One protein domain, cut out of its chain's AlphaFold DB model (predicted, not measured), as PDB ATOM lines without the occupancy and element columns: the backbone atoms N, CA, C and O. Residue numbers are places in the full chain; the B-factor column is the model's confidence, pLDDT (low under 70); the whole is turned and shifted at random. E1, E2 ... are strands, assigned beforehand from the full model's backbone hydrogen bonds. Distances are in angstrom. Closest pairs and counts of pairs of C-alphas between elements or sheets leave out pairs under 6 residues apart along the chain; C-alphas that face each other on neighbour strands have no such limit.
ATOM      1  N   THR A  21     -23.716 -35.523  -1.517       80.12
ATOM      2  CA  THR A  21     -25.123 -35.559  -1.920       80.12
ATOM      3  C   THR A  21     -25.395 -36.721  -2.872       80.12
ATOM      4  O   THR A  21     -24.532 -37.183  -3.624       80.12
ATOM      5  N   GLY A  22     -26.626 -37.218  -2.834       79.38
ATOM      6  CA  GLY A  22     -27.181 -38.134  -3.823       79.38
ATOM      7  C   GLY A  22     -28.451 -37.557  -4.440       79.38
ATOM      8  O   GLY A  22     -29.013 -36.569  -3.961       79.38
ATOM      9  N   ARG A  23     -28.910 -38.162  -5.538       82.94
ATOM     10  CA  ARG A  23     -30.140 -37.744  -6.229       82.94
ATOM     11  C   ARG A  23     -31.240 -38.756  -5.966       82.94
ATOM     12  O   ARG A  23     -31.018 -39.955  -6.103       82.94
ATOM     13  N   VAL A  24     -32.437 -38.287  -5.640       83.62
ATOM     14  CA  VAL A  24     -33.631 -39.131  -5.549       83.62
ATOM     15  C   VAL A  24     -34.603 -38.765  -6.658       83.62
ATOM     16  O   VAL A  24     -34.784 -37.587  -6.963       83.62
ATOM     17  N   ARG A  25     -35.236 -39.770  -7.268       85.50
ATOM     18  CA  ARG A  25     -36.295 -39.589  -8.262       85.50
ATOM     19  C   ARG A  25     -37.546 -40.345  -7.841       85.50
ATOM     20  O   ARG A  25     -37.515 -41.569  -7.707       85.50
ATOM     21  N   TYR A  26     -38.647 -39.625  -7.678       84.12
ATOM     22  CA  TYR A  26     -39.934 -40.189  -7.284       84.12
ATOM     23  C   TYR A  26     -40.760 -40.557  -8.517       84.12
ATOM     24  O   TYR A  26     -41.034 -39.713  -9.370       84.12
ATOM     25  N   LEU A  27     -41.183 -41.819  -8.601       87.06
ATOM     26  CA  LEU A  27     -42.138 -42.312  -9.592       87.06
ATOM     27  C   LEU A  27     -43.412 -42.740  -8.858       87.06
ATOM     28  O   LEU A  27     -43.512 -43.864  -8.367       87.06
ATOM     29  N   ILE A  28     -44.364 -41.815  -8.742       86.19
ATOM     30  CA  ILE A  28     -45.611 -42.027  -7.999       86.19
ATOM     31  C   ILE A  28     -46.733 -42.321  -8.994       86.19
ATOM     32  O   ILE A  28     -47.078 -41.477  -9.821       86.19
ATOM     33  N   ASP A  29     -47.294 -43.526  -8.910       86.56
ATOM     34  CA  ASP A  29     -48.419 -43.967  -9.739       86.56
ATOM     35  C   ASP A  29     -49.737 -43.447  -9.142       86.56
ATOM     36  O   ASP A  29     -50.264 -43.996  -8.166       86.56
ATOM     37  N   GLN A  30     -50.230 -42.345  -9.710       83.75
ATOM     38  CA  GLN A  30     -51.477 -41.675  -9.344       83.75
ATOM     39  C   GLN A  30     -52.084 -40.937 -10.548       83.75
ATOM     40  O   GLN A  30     -51.374 -40.512 -11.456       83.75
ATOM     41  N   SER A  31     -53.403 -40.742 -10.552       78.38
ATOM     42  CA  SER A  31     -54.136 -40.184 -11.697       78.38
ATOM     43  C   SER A  31     -54.405 -38.680 -11.613       78.38
ATOM     44  O   SER A  31     -54.735 -38.068 -12.622       78.38
ATOM     45  N   ASN A  32     -54.287 -38.077 -10.427       75.00
ATOM     46  CA  ASN A  32     -54.634 -36.672 -10.182       75.00
ATOM     47  C   ASN A  32     -53.478 -35.686 -10.446       75.00
ATOM     48  O   ASN A  32     -53.703 -34.479 -10.429       75.00
ATOM     49  N   GLY A  33     -52.255 -36.178 -10.673       74.69
ATOM     50  CA  GLY A  33     -51.077 -35.352 -10.961       74.69
ATOM     51  C   GLY A  33     -50.548 -34.516  -9.785       74.69
ATOM     52  O   GLY A  33     -49.579 -33.787  -9.968       74.69
ATOM     53  N   TYR A  34     -51.129 -34.626  -8.585       82.62
ATOM     54  CA  TYR A  34     -50.723 -33.865  -7.397       82.62
ATOM     55  C   TYR A  34     -50.337 -34.795  -6.251       82.62
ATOM     56  O   TYR A  34     -51.097 -35.695  -5.915       82.62
ATOM     57  N   PHE A  35     -49.161 -34.609  -5.662       85.62
ATOM     58  CA  PHE A  35     -48.719 -35.346  -4.479       85.62
ATOM     59  C   PHE A  35     -47.849 -34.457  -3.598       85.62
ATOM     60  O   PHE A  35     -47.235 -33.490  -4.060       85.62
ATOM     61  N   GLU A  36     -47.760 -34.845  -2.338       86.62
ATOM     62  CA  GLU A  36     -46.890 -34.242  -1.347       86.62
ATOM     63  C   GLU A  36     -46.020 -35.323  -0.716       86.62
ATOM     64  O   GLU A  36     -46.503 -36.413  -0.389       86.62
ATOM     65  N   VAL A  37     -44.731 -35.022  -0.552       87.31
ATOM     66  CA  VAL A  37     -43.773 -35.917   0.096       87.31
ATOM     67  C   VAL A  37     -43.249 -35.234   1.345       87.31
ATOM     68  O   VAL A  37     -42.653 -34.163   1.288       87.31
ATOM     69  N   LEU A  38     -43.446 -35.874   2.487       87.19
ATOM     70  CA  LEU A  38     -42.857 -35.460   3.745       87.19
ATOM     71  C   LEU A  38     -41.620 -36.318   4.027       87.19
ATOM     72  O   LEU A  38     -41.767 -37.503   4.330       87.19
ATOM     73  N   LEU A  39     -40.421 -35.736   3.959       87.19
ATOM     74  CA  LEU A  39     -39.154 -36.406   4.276       87.19
ATOM     75  C   LEU A  39     -38.647 -35.971   5.648       87.19
ATOM     76  O   LEU A  39     -38.325 -34.801   5.822       87.19
ATOM     77  N   ASN A  40     -38.527 -36.898   6.605       82.75
ATOM     78  CA  ASN A  40     -37.988 -36.610   7.947       82.75
ATOM     79  C   ASN A  40     -38.567 -35.300   8.550       82.75
ATOM     80  O   ASN A  40     -37.824 -34.429   8.993       82.75
ATOM     81  N   ASP A  41     -39.897 -35.142   8.477       76.69
ATOM     82  CA  ASP A  41     -40.681 -33.965   8.903       76.69
ATOM     83  C   ASP A  41     -40.538 -32.664   8.093       76.69
ATOM     84  O   ASP A  41     -41.199 -31.675   8.412       76.69
ATOM     85  N   LYS A  42     -39.792 -32.675   6.986       76.44
ATOM     86  CA  LYS A  42     -39.732 -31.572   6.017       76.44
ATOM     87  C   LYS A  42     -40.660 -31.837   4.836       76.44
ATOM     88  O   LYS A  42     -40.589 -32.902   4.220       76.44
ATOM     89  N   LEU A  43     -41.541 -30.884   4.526       77.88
ATOM     90  CA  LEU A  43     -42.451 -30.994   3.389       77.88
ATOM     91  C   LEU A  43     -41.720 -30.576   2.111       77.88
ATOM     92  O   LEU A  43     -41.290 -29.430   1.980       77.88
ATOM     93  N   ILE A  44     -41.602 -31.519   1.180       71.81
ATOM     94  CA  ILE A  44     -41.067 -31.297  -0.158       71.81
ATOM     95  C   ILE A  44     -42.229 -31.416  -1.136       71.81
ATOM     96  O   ILE A  44     -42.822 -32.479  -1.348       71.81
ATOM     97  N   THR A  45     -42.595 -30.275  -1.702       63.28
ATOM     98  CA  THR A  45     -43.757 -30.142  -2.573       63.28
ATOM     99  C   THR A  45     -43.324 -30.238  -4.035       63.28
ATOM    100  O   THR A  45     -42.482 -29.473  -4.495       63.28
ATOM    101  N   ARG A  46     -43.975 -31.123  -4.803       61.88
ATOM    102  CA  ARG A  46     -44.001 -31.107  -6.283       61.88
ATOM    103  C   ARG A  46     -42.670 -31.299  -7.027       61.88
ATOM    104  O   ARG A  46     -42.623 -31.049  -8.231       61.88
ATOM    105  N   THR A  47     -41.615 -31.792  -6.390       64.94
ATOM    106  CA  THR A  47     -40.375 -32.139  -7.096       64.94
ATOM    107  C   THR A  47     -40.296 -33.643  -7.360       64.94
ATOM    108  O   THR A  47     -40.259 -34.476  -6.461       64.94
ATOM    109  N   TYR A  48     -40.260 -34.019  -8.644       66.06
ATOM    110  CA  TYR A  48     -40.000 -35.404  -9.066       66.06
ATOM    111  C   TYR A  48     -38.546 -35.823  -8.833       66.06
ATOM    112  O   TYR A  48     -38.233 -37.012  -8.907       66.06
ATOM    113  N   ARG A  49     -37.656 -34.850  -8.606       71.44
ATOM    114  CA  ARG A  49     -36.237 -35.049  -8.329       71.44
ATOM    115  C   ARG A  49     -35.781 -34.104  -7.236       71.44
ATOM    116  O   ARG A  49     -36.109 -32.923  -7.307       71.44
ATOM    117  N   ASP A  50     -34.995 -34.615  -6.304       75.94
ATOM    118  CA  ASP A  50     -34.369 -33.805  -5.264       75.94
ATOM    119  C   ASP A  50     -32.921 -34.251  -5.023       75.94
ATOM    120  O   ASP A  50     -32.554 -35.398  -5.310       75.94
ATOM    121  N   THR A  51     -32.094 -33.332  -4.536       81.06
ATOM    122  CA  THR A  51     -30.721 -33.594  -4.093       81.06
ATOM    123  C   THR A  51     -30.697 -33.577  -2.580       81.06
ATOM    124  O   THR A  51     -30.988 -32.557  -1.963       81.06
ATOM    125  N   LEU A  52     -30.356 -34.710  -1.985       83.44
ATOM    126  CA  LEU A  52     -30.397 -34.918  -0.543       83.44
ATOM    127  C   LEU A  52     -29.049 -35.466  -0.080       83.44
ATOM    128  O   LEU A  52     -28.337 -36.113  -0.854       83.44
ATOM    129  N   ASP A  53     -28.712 -35.223   1.180       85.75
ATOM    130  CA  ASP A  53     -27.505 -35.777   1.787       85.75
ATOM    131  C   ASP A  53     -27.539 -37.314   1.792       85.75
ATOM    132  O   ASP A  53     -28.593 -37.957   1.746       85.75
ATOM    133  N   VAL A  54     -26.365 -37.936   1.835       85.44
ATOM    134  CA  VAL A  54     -26.266 -39.394   1.970       85.44
ATOM    135  C   VAL A  54     -26.820 -39.833   3.324       85.44
ATOM    136  O   VAL A  54     -26.431 -39.322   4.372       85.44
ATOM    137  N   GLY A  55     -27.728 -40.811   3.315       88.31
ATOM    138  CA  GLY A  55     -28.371 -41.276   4.539       88.31
ATOM    139  C   GLY A  55     -29.648 -42.078   4.321       88.31
ATOM    140  O   GLY A  55     -30.036 -42.405   3.196       88.31
ATOM    141  N   VAL A  56     -30.304 -42.414   5.433       89.25
ATOM    142  CA  VAL A  56     -31.591 -43.119   5.455       89.25
ATOM    143  C   VAL A  56     -32.712 -42.105   5.649       89.25
ATOM    144  O   VAL A  56     -32.706 -41.337   6.611       89.25
ATOM    145  N   TYR A  57     -33.707 -42.143   4.767       88.88
ATOM    146  CA  TYR A  57     -34.848 -41.234   4.801       88.88
ATOM    147  C   TYR A  57     -36.143 -42.002   5.015       88.88
ATOM    148  O   TYR A  57     -36.358 -43.064   4.425       88.88
ATOM    149  N   LYS A  58     -37.022 -41.442   5.850       90.25
ATOM    150  CA  LYS A  58     -38.414 -41.870   5.989       90.25
ATOM    151  C   LYS A  58     -39.297 -40.862   5.269       90.25
ATOM    152  O   LYS A  58     -39.270 -39.673   5.586       90.25
ATOM    153  N   ALA A  59     -40.069 -41.353   4.313       90.12
ATOM    154  CA  ALA A  59     -40.953 -40.563   3.480       90.12
ATOM    155  C   ALA A  59     -42.407 -40.938   3.734       90.12
ATOM    156  O   ALA A  59     -42.761 -42.115   3.653       90.12
ATOM    157  N   LYS A  60     -43.252 -39.939   3.986       91.94
ATOM    158  CA  LYS A  60     -44.708 -40.096   3.952       91.94
ATOM    159  C   LYS A  60     -45.241 -39.419   2.711       91.94
ATOM    160  O   LYS A  60     -45.016 -38.228   2.517       91.94
ATOM    161  N   ILE A  61     -45.935 -40.175   1.875       90.88
ATOM    162  CA  ILE A  61     -46.498 -39.659   0.632       90.88
ATOM    163  C   ILE A  61     -47.998 -39.562   0.778       90.88
ATOM    164  O   ILE A  61     -48.665 -40.540   1.126       90.88
ATOM    165  N   TRP A  62     -48.516 -38.379   0.485       90.31
ATOM    166  CA  TRP A  62     -49.938 -38.106   0.479       90.31
ATOM    167  C   TRP A  62     -50.374 -37.539  -0.867       90.31
ATOM    168  O   TRP A  62     -49.631 -36.842  -1.555       90.31
ATOM    169  N   SER A  63     -51.599 -37.875  -1.244       89.19
ATOM    170  CA  SER A  63     -52.252 -37.390  -2.447       89.19
ATOM    171  C   SER A  63     -53.764 -37.404  -2.208       89.19
ATOM    172  O   SER A  63     -54.262 -38.384  -1.638       89.19
ATOM    173  N   PRO A  64     -54.507 -36.364  -2.626       86.69
ATOM    174  CA  PRO A  64     -55.948 -36.280  -2.423       86.69
ATOM    175  C   PRO A  64     -56.668 -37.519  -2.954       86.69
ATOM    176  O   PRO A  64     -56.509 -37.888  -4.123       86.69
ATOM    177  N   GLY A  65     -57.477 -38.162  -2.108       86.00
ATOM    178  CA  GLY A  65     -58.213 -39.367  -2.492       86.00
ATOM    179  C   GLY A  65     -57.435 -40.686  -2.447       86.00
ATOM    180  O   GLY A  65     -58.008 -41.750  -2.715       86.00
ATOM    181  N   TYR A  66     -56.157 -40.649  -2.080       89.88
ATOM    182  CA  TYR A  66     -55.322 -41.829  -1.897       89.88
ATOM    183  C   TYR A  66     -55.013 -42.063  -0.420       89.88
ATOM    184  O   TYR A  66     -55.031 -41.160   0.410       89.88
ATOM    185  N   LYS A  67     -54.717 -43.316  -0.075       91.12
ATOM    186  CA  LYS A  67     -54.176 -43.644   1.243       91.12
ATOM    187  C   LYS A  67     -52.735 -43.157   1.335       91.12
ATOM    188  O   LYS A  67     -51.965 -43.373   0.400       91.12
ATOM    189  N   MET A  68     -52.387 -42.567   2.477       90.94
ATOM    190  CA  MET A  68     -51.006 -42.209   2.790       90.94
ATOM    191  C   MET A  68     -50.121 -43.459   2.744       90.94
ATOM    192  O   MET A  68     -50.531 -44.532   3.200       90.94
ATOM    193  N   VAL A  69     -48.932 -43.317   2.165       93.44
ATOM    194  CA  VAL A  69     -47.954 -44.400   2.059       93.44
ATOM    195  C   VAL A  69     -46.679 -43.978   2.771       93.44
ATOM    196  O   VAL A  69     -46.058 -42.985   2.396       93.44
ATOM    197  N   ASP A  70     -46.283 -44.769   3.761       93.00
ATOM    198  CA  ASP A  70     -45.010 -44.614   4.452       93.00
ATOM    199  C   ASP A  70     -43.973 -45.513   3.771       93.00
ATOM    200  O   ASP A  70     -44.195 -46.709   3.572       93.00
ATOM    201  N   THR A  71     -42.840 -44.933   3.384       91.56
ATOM    202  CA  THR A  71     -41.729 -45.639   2.738       91.56
ATOM    203  C   THR A  71     -40.400 -45.194   3.327       91.56
ATOM    204  O   THR A  71     -40.283 -44.120   3.916       91.56
ATOM    205  N   SER A  72     -39.378 -46.026   3.173       92.12
ATOM    206  CA  SER A  72     -38.013 -45.694   3.563       92.12
ATOM    207  C   SER A  72     -37.053 -46.069   2.455       92.12
ATOM    208  O   SER A  72     -37.178 -47.145   1.872       92.12
ATOM    209  N   PHE A  73     -36.087 -45.203   2.187       91.69
ATOM    210  CA  PHE A  73     -35.070 -45.439   1.172       91.69
ATOM    211  C   PHE A  73     -33.715 -44.920   1.645       91.69
ATOM    212  O   PHE A  73     -33.618 -44.127   2.585       91.69
ATOM    213  N   ILE A  74     -32.664 -45.414   0.999       90.00
ATOM    214  CA  ILE A  74     -31.280 -45.064   1.304       90.00
ATOM    215  C   ILE A  74     -30.722 -44.296   0.114       90.00
ATOM    216  O   ILE A  74     -30.839 -44.734  -1.035       90.00
ATOM    217  N   ILE A  75     -30.121 -43.150   0.399       88.12
ATOM    218  CA  ILE A  75     -29.430 -42.327  -0.583       88.12
ATOM    219  C   ILE A  75     -27.950 -42.644  -0.479       88.12
ATOM    220  O   ILE A  75     -27.390 -42.635   0.615       88.12
ATOM    221  N   LYS A  76     -27.340 -42.961  -1.619       88.12
ATOM    222  CA  LYS A  76     -25.907 -43.225  -1.741       88.12
ATOM    223  C   LYS A  76     -25.247 -42.083  -2.506       88.12
ATOM    224  O   LYS A  76     -25.882 -41.451  -3.348       88.12
ATOM    225  N   GLU A  77     -23.979 -41.843  -2.206       88.56
ATOM    226  CA  GLU A  77     -23.168 -40.809  -2.847       88.56
ATOM    227  C   GLU A  77     -23.148 -40.981  -4.368       88.56
ATOM    228  O   GLU A  77     -22.913 -42.086  -4.857       88.56
ATOM    229  N   ASN A  78     -23.393 -39.894  -5.109       84.19
ATOM    230  CA  ASN A  78     -23.320 -39.843  -6.577       84.19
ATOM    231  C   ASN A  78     -24.184 -40.874  -7.335       84.19
ATOM    232  O   ASN A  78     -24.008 -41.062  -8.540       84.19
ATOM    233  N   ILE A  79     -25.150 -41.516  -6.669       86.38
ATOM    234  CA  ILE A  79     -26.074 -42.484  -7.273       86.38
ATOM    235  C   ILE A  79     -27.486 -41.884  -7.311       86.38
ATOM    236  O   ILE A  79     -27.931 -41.233  -6.364       86.38
ATOM    237  N   GLU A  80     -28.199 -42.106  -8.419       87.56
ATOM    238  CA  GLU A  80     -29.622 -41.779  -8.531       87.56
ATOM    239  C   GLU A  80     -30.467 -42.927  -7.956       87.56
ATOM    240  O   GLU A  80     -30.545 -44.013  -8.531       87.56
ATOM    241  N   THR A  81     -31.120 -42.686  -6.820       86.94
ATOM    242  CA  THR A  81     -32.069 -43.626  -6.215       86.94
ATOM    243  C   THR A  81     -33.461 -43.386  -6.798       86.94
ATOM    244  O   THR A  81     -34.073 -42.340  -6.574       86.94
ATOM    245  N   ILE A  82     -33.993 -44.368  -7.528       88.44
ATOM    246  CA  ILE A  82     -35.360 -44.328  -8.063       88.44
ATOM    247  C   ILE A  82     -36.307 -44.980  -7.055       88.44
ATOM    248  O   ILE A  82     -36.154 -46.154  -6.720       88.44
ATOM    249  N   VAL A  83     -37.310 -44.232  -6.598       89.19
ATOM    250  CA  VAL A  83     -38.319 -44.713  -5.649       89.19
ATOM    251  C   VAL A  83     -39.662 -44.803  -6.366       89.19
ATOM    252  O   VAL A  83     -40.272 -43.786  -6.698       89.19
ATOM    253  N   PHE A  84     -40.119 -46.032  -6.622       91.31
ATOM    254  CA  PHE A  84     -41.421 -46.294  -7.236       91.31
ATOM    255  C   PHE A  84     -42.481 -46.564  -6.171       91.31
ATOM    256  O   PHE A  84     -42.324 -47.467  -5.347       91.31
ATOM    257  N   ILE A  85     -43.568 -45.791  -6.189       90.12
ATOM    258  CA  ILE A  85     -44.618 -45.866  -5.171       90.12
ATOM    259  C   ILE A  85     -45.975 -45.952  -5.849       90.12
ATOM    260  O   ILE A  85     -46.440 -45.017  -6.498       90.12
ATOM    261  N   LYS A  86     -46.634 -47.097  -5.656       91.56
ATOM    262  CA  LYS A  86     -47.991 -47.334  -6.137       91.56
ATOM    263  C   LYS A  86     -49.011 -46.942  -5.078       91.56
ATOM    264  O   LYS A  86     -49.161 -47.640  -4.072       91.56
ATOM    265  N   MET A  87     -49.734 -45.851  -5.312       90.50
ATOM    266  CA  MET A  87     -50.741 -45.377  -4.368       90.50
ATOM    267  C   MET A  87     -52.057 -46.148  -4.525       90.50
ATOM    268  O   MET A  87     -52.499 -46.476  -5.626       90.50
ATOM    269  N   LYS A  88     -52.716 -46.448  -3.399       91.12
ATOM    270  CA  LYS A  88     -54.039 -47.094  -3.380       91.12
ATOM    271  C   LYS A  88     -55.107 -46.058  -3.051       91.12
ATOM    272  O   LYS A  88     -54.957 -45.321  -2.081       91.12
ATOM    273  N   LEU A  89     -56.197 -46.043  -3.816       89.50
ATOM    274  CA  LEU A  89     -57.339 -45.162  -3.552       89.50
ATOM    275  C   LEU A  89     -57.934 -45.419  -2.160       89.50
ATOM    276  O   LEU A  89     -58.004 -46.565  -1.690       89.50
ATOM    277  N   SER A  90     -58.391 -44.355  -1.500       88.31
ATOM    278  CA  SER A  90     -59.119 -44.475  -0.239       88.31
ATOM    279  C   SER A  90     -60.518 -45.072  -0.479       88.31
ATOM    280  O   SER A  90     -61.124 -44.919  -1.546       88.31
ATOM    281  N   ASP A 210     -58.137 -31.318   3.146       78.44
ATOM    282  CA  ASP A 210     -56.971 -30.586   3.601       78.44
ATOM    283  C   ASP A 210     -55.783 -31.539   3.632       78.44
ATOM    284  O   ASP A 210     -55.896 -32.706   4.037       78.44
ATOM    285  N   SER A 211     -54.632 -31.045   3.179       81.38
ATOM    286  CA  SER A 211     -53.413 -31.827   3.281       81.38
ATOM    287  C   SER A 211     -53.154 -32.161   4.754       81.38
ATOM    288  O   SER A 211     -53.145 -31.259   5.596       81.38
ATOM    289  N   PRO A 212     -52.839 -33.424   5.097       83.12
ATOM    290  CA  PRO A 212     -52.363 -33.772   6.432       83.12
ATOM    291  C   PRO A 212     -51.013 -33.108   6.752       83.12
ATOM    292  O   PRO A 212     -50.544 -33.174   7.888       83.12
ATOM    293  N   PHE A 213     -50.366 -32.493   5.757       83.31
ATOM    294  CA  PHE A 213     -49.136 -31.728   5.887       83.31
ATOM    295  C   PHE A 213     -49.358 -30.212   5.803       83.31
ATOM    296  O   PHE A 213     -48.371 -29.485   5.835       83.31
ATOM    297  N   ALA A 214     -50.606 -29.725   5.748       76.44
ATOM    298  CA  ALA A 214     -50.910 -28.294   5.647       76.44
ATOM    299  C   ALA A 214     -50.209 -27.461   6.738       76.44
ATOM    300  O   ALA A 214     -49.659 -26.407   6.447       76.44
ATOM    301  N   ASN A 215     -50.120 -28.000   7.959       72.38
ATOM    302  CA  ASN A 215     -49.485 -27.337   9.103       72.38
ATOM    303  C   ASN A 215     -47.959 -27.566   9.195       72.38
ATOM    304  O   ASN A 215     -47.357 -27.258  10.224       72.38
ATOM    305  N   LYS A 216     -47.318 -28.179   8.186       73.38
ATOM    306  CA  LYS A 216     -45.878 -28.494   8.202       73.38
ATOM    307  C   LYS A 216     -45.072 -27.505   7.358       73.38
ATOM    308  O   LYS A 216     -45.536 -26.995   6.345       73.38
ATOM    309  N   LEU A 217     -43.828 -27.259   7.779       64.69
ATOM    310  CA  LEU A 217     -42.902 -26.350   7.100       64.69
ATOM    311  C   LEU A 217     -42.628 -26.821   5.665       64.69
ATOM    312  O   LEU A 217     -42.092 -27.915   5.462       64.69
ATOM    313  N   SER A 218     -42.960 -25.969   4.692       58.53
ATOM    314  CA  SER A 218     -42.658 -26.174   3.275       58.53
ATOM    315  C   SER A 218     -41.385 -25.420   2.887       58.53
ATOM    316  O   SER A 218     -41.271 -24.217   3.127       58.53
ATOM    317  N   ILE A 219     -40.415 -26.126   2.302       57.03
ATOM    318  CA  ILE A 219     -39.224 -25.506   1.710       57.03
ATOM    319  C   ILE A 219     -39.318 -25.726   0.205       57.03
ATOM    320  O   ILE A 219     -39.225 -26.857  -0.270       57.03
ATOM    321  N   CYS A 220     -39.520 -24.647  -0.549       53.59
ATOM    322  CA  CYS A 220     -39.499 -24.702  -2.004       53.59
ATOM    323  C   CYS A 220     -38.095 -24.334  -2.497       53.59
ATOM    324  O   CYS A 220     -37.684 -23.175  -2.400       53.59
ATOM    325  N   TYR A 221     -37.374 -25.308  -3.056       47.78
ATOM    326  CA  TYR A 221     -36.131 -25.048  -3.782       47.78
ATOM    327  C   TYR A 221     -36.466 -24.669  -5.226       47.78
ATOM    328  O   TYR A 221     -36.890 -25.512  -6.018       47.78
ATOM    329  N   ASN A 222     -36.301 -23.392  -5.570       41.97
ATOM    330  CA  ASN A 222     -36.283 -22.942  -6.956       41.97
ATOM    331  C   ASN A 222     -34.818 -22.781  -7.392       41.97
ATOM    332  O   ASN A 222     -33.974 -22.391  -6.589       41.97
ATOM    333  N   ILE A 223     -34.520 -23.033  -8.667       50.06
ATOM    334  CA  ILE A 223     -33.159 -22.994  -9.240       50.06
ATOM    335  C   ILE A 223     -32.472 -21.631  -8.991       50.06
ATOM    336  O   ILE A 223     -31.249 -21.563  -8.948       50.06
ATOM    337  N   ASN A 224     -33.257 -20.574  -8.744       46.62
ATOM    338  CA  ASN A 224     -32.777 -19.209  -8.522       46.62
ATOM    339  C   ASN A 224     -33.042 -18.641  -7.108       46.62
ATOM    340  O   ASN A 224     -32.591 -17.532  -6.829       46.62
ATOM    341  N   SER A 225     -33.769 -19.335  -6.217       45.31
ATOM    342  CA  SER A 225     -34.008 -18.863  -4.839       45.31
ATOM    343  C   SER A 225     -34.536 -19.959  -3.902       45.31
ATOM    344  O   SER A 225     -35.275 -20.856  -4.311       45.31
ATOM    345  N   ILE A 226     -34.200 -19.851  -2.611       49.19
ATOM    346  CA  ILE A 226     -34.841 -20.619  -1.535       49.19
ATOM    347  C   ILE A 226     -36.013 -19.782  -1.026       49.19
ATOM    348  O   ILE A 226     -35.802 -18.746  -0.398       49.19
ATOM    349  N   ASN A 227     -37.242 -20.229  -1.285       48.06
ATOM    350  CA  ASN A 227     -38.434 -19.604  -0.720       48.06
ATOM    351  C   ASN A 227     -38.944 -20.472   0.433       48.06
ATOM    352  O   ASN A 227     -39.349 -21.621   0.235       48.06
ATOM    353  N   ILE A 228     -38.920 -19.909   1.639       50.56
ATOM    354  CA  ILE A 228     -39.555 -20.495   2.820       50.56
ATOM    355  C   ILE A 228     -40.951 -19.885   2.906       50.56
ATOM    356  O   ILE A 228     -41.089 -18.683   3.123       50.56
ATOM    357  N   SER A 229     -41.982 -20.703   2.711       51.16
ATOM    358  CA  SER A 229     -43.375 -20.281   2.848       51.16
ATOM    359  C   SER A 229     -44.023 -20.977   4.036       51.16
ATOM    360  O   SER A 229     -43.998 -22.206   4.150       51.16
ATOM    361  N   PHE A 230     -44.632 -20.169   4.900       46.53
ATOM    362  CA  PHE A 230     -45.587 -20.630   5.895       46.53
ATOM    363  C   PHE A 230     -46.959 -20.658   5.226       46.53
ATOM    364  O   PHE A 230     -47.457 -19.610   4.819       46.53
TER     365      PHE A 230
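This is residues 21 to 90 and 210 to 230 of the 232 residues of an uncharacterized protein of Putridiphycobacter roseus (UniProt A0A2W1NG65). What shape does the backbone make? Two strongly twisted sheets, E4 E1 E7 and E3 E2 E5 E6, the latter only just so, stand face to face as a sandwich, and the hairpin E8 and E9 lies beyond edge strand E3. What is it built of? There are 91 printed residues, with nine named strands, E1 to E9 in chain order, and no named helix: all strand. The sheet E4 E1 E7 is mixed, the other two antiparallel. How large is it? It is compact, with a radius of gyration of the C-alphas of 13.0 A, and spans 36 by 28 by 20 A.

Where does the first strand run? E1, residues 21 to 29, begins at C-alpha 21 (-25.123, -35.559, -1.920) and is 26.0 A long. What follows? E2 is residues 36 to 39, E3 42 to 45 and E4 49 to 53. E5, residues 55 to 62, is 22.2 A long, E6, 69 to 75, 18.8 A, and E7, 80 to 86, 19.3 A. E8 is residues 218 to 222, and E9, 225 to 229, ends at C-alpha 229 (-43.375, -20.281, 2.848).

What neighbours E1? E4 is antiparallel to it, with N 24 and O 50 2.9 A apart, and E7 parallel, with N 27 and O 83 2.9 A apart. How is the other sheet joined? N 39 and O 42 are 2.9 A apart in the hairpin E2 and E3, N 38 and O 60 2.8 A between E2 and E5, and N 59 and O 71 2.8 A in the hairpin E5 and E6. How do the sheets face? Their facing parts are 9.2 A centre to centre. Where is the last hairpin? The closest C-alphas of E3 and E8 are those of Leu 43 and Ser 218, 4.8 A apart; N 222 and O 225 of E8 and E9 are 3.0 A apart.

Where is the cut? Residues 91 to 209 are not printed, and C-alphas 90 and 210 are 14.6 A apart. Are links long? Of the links printed whole, none is long. Where is confidence low? Residues 45 to 48 and 217 to 230 have pLDDT under 70.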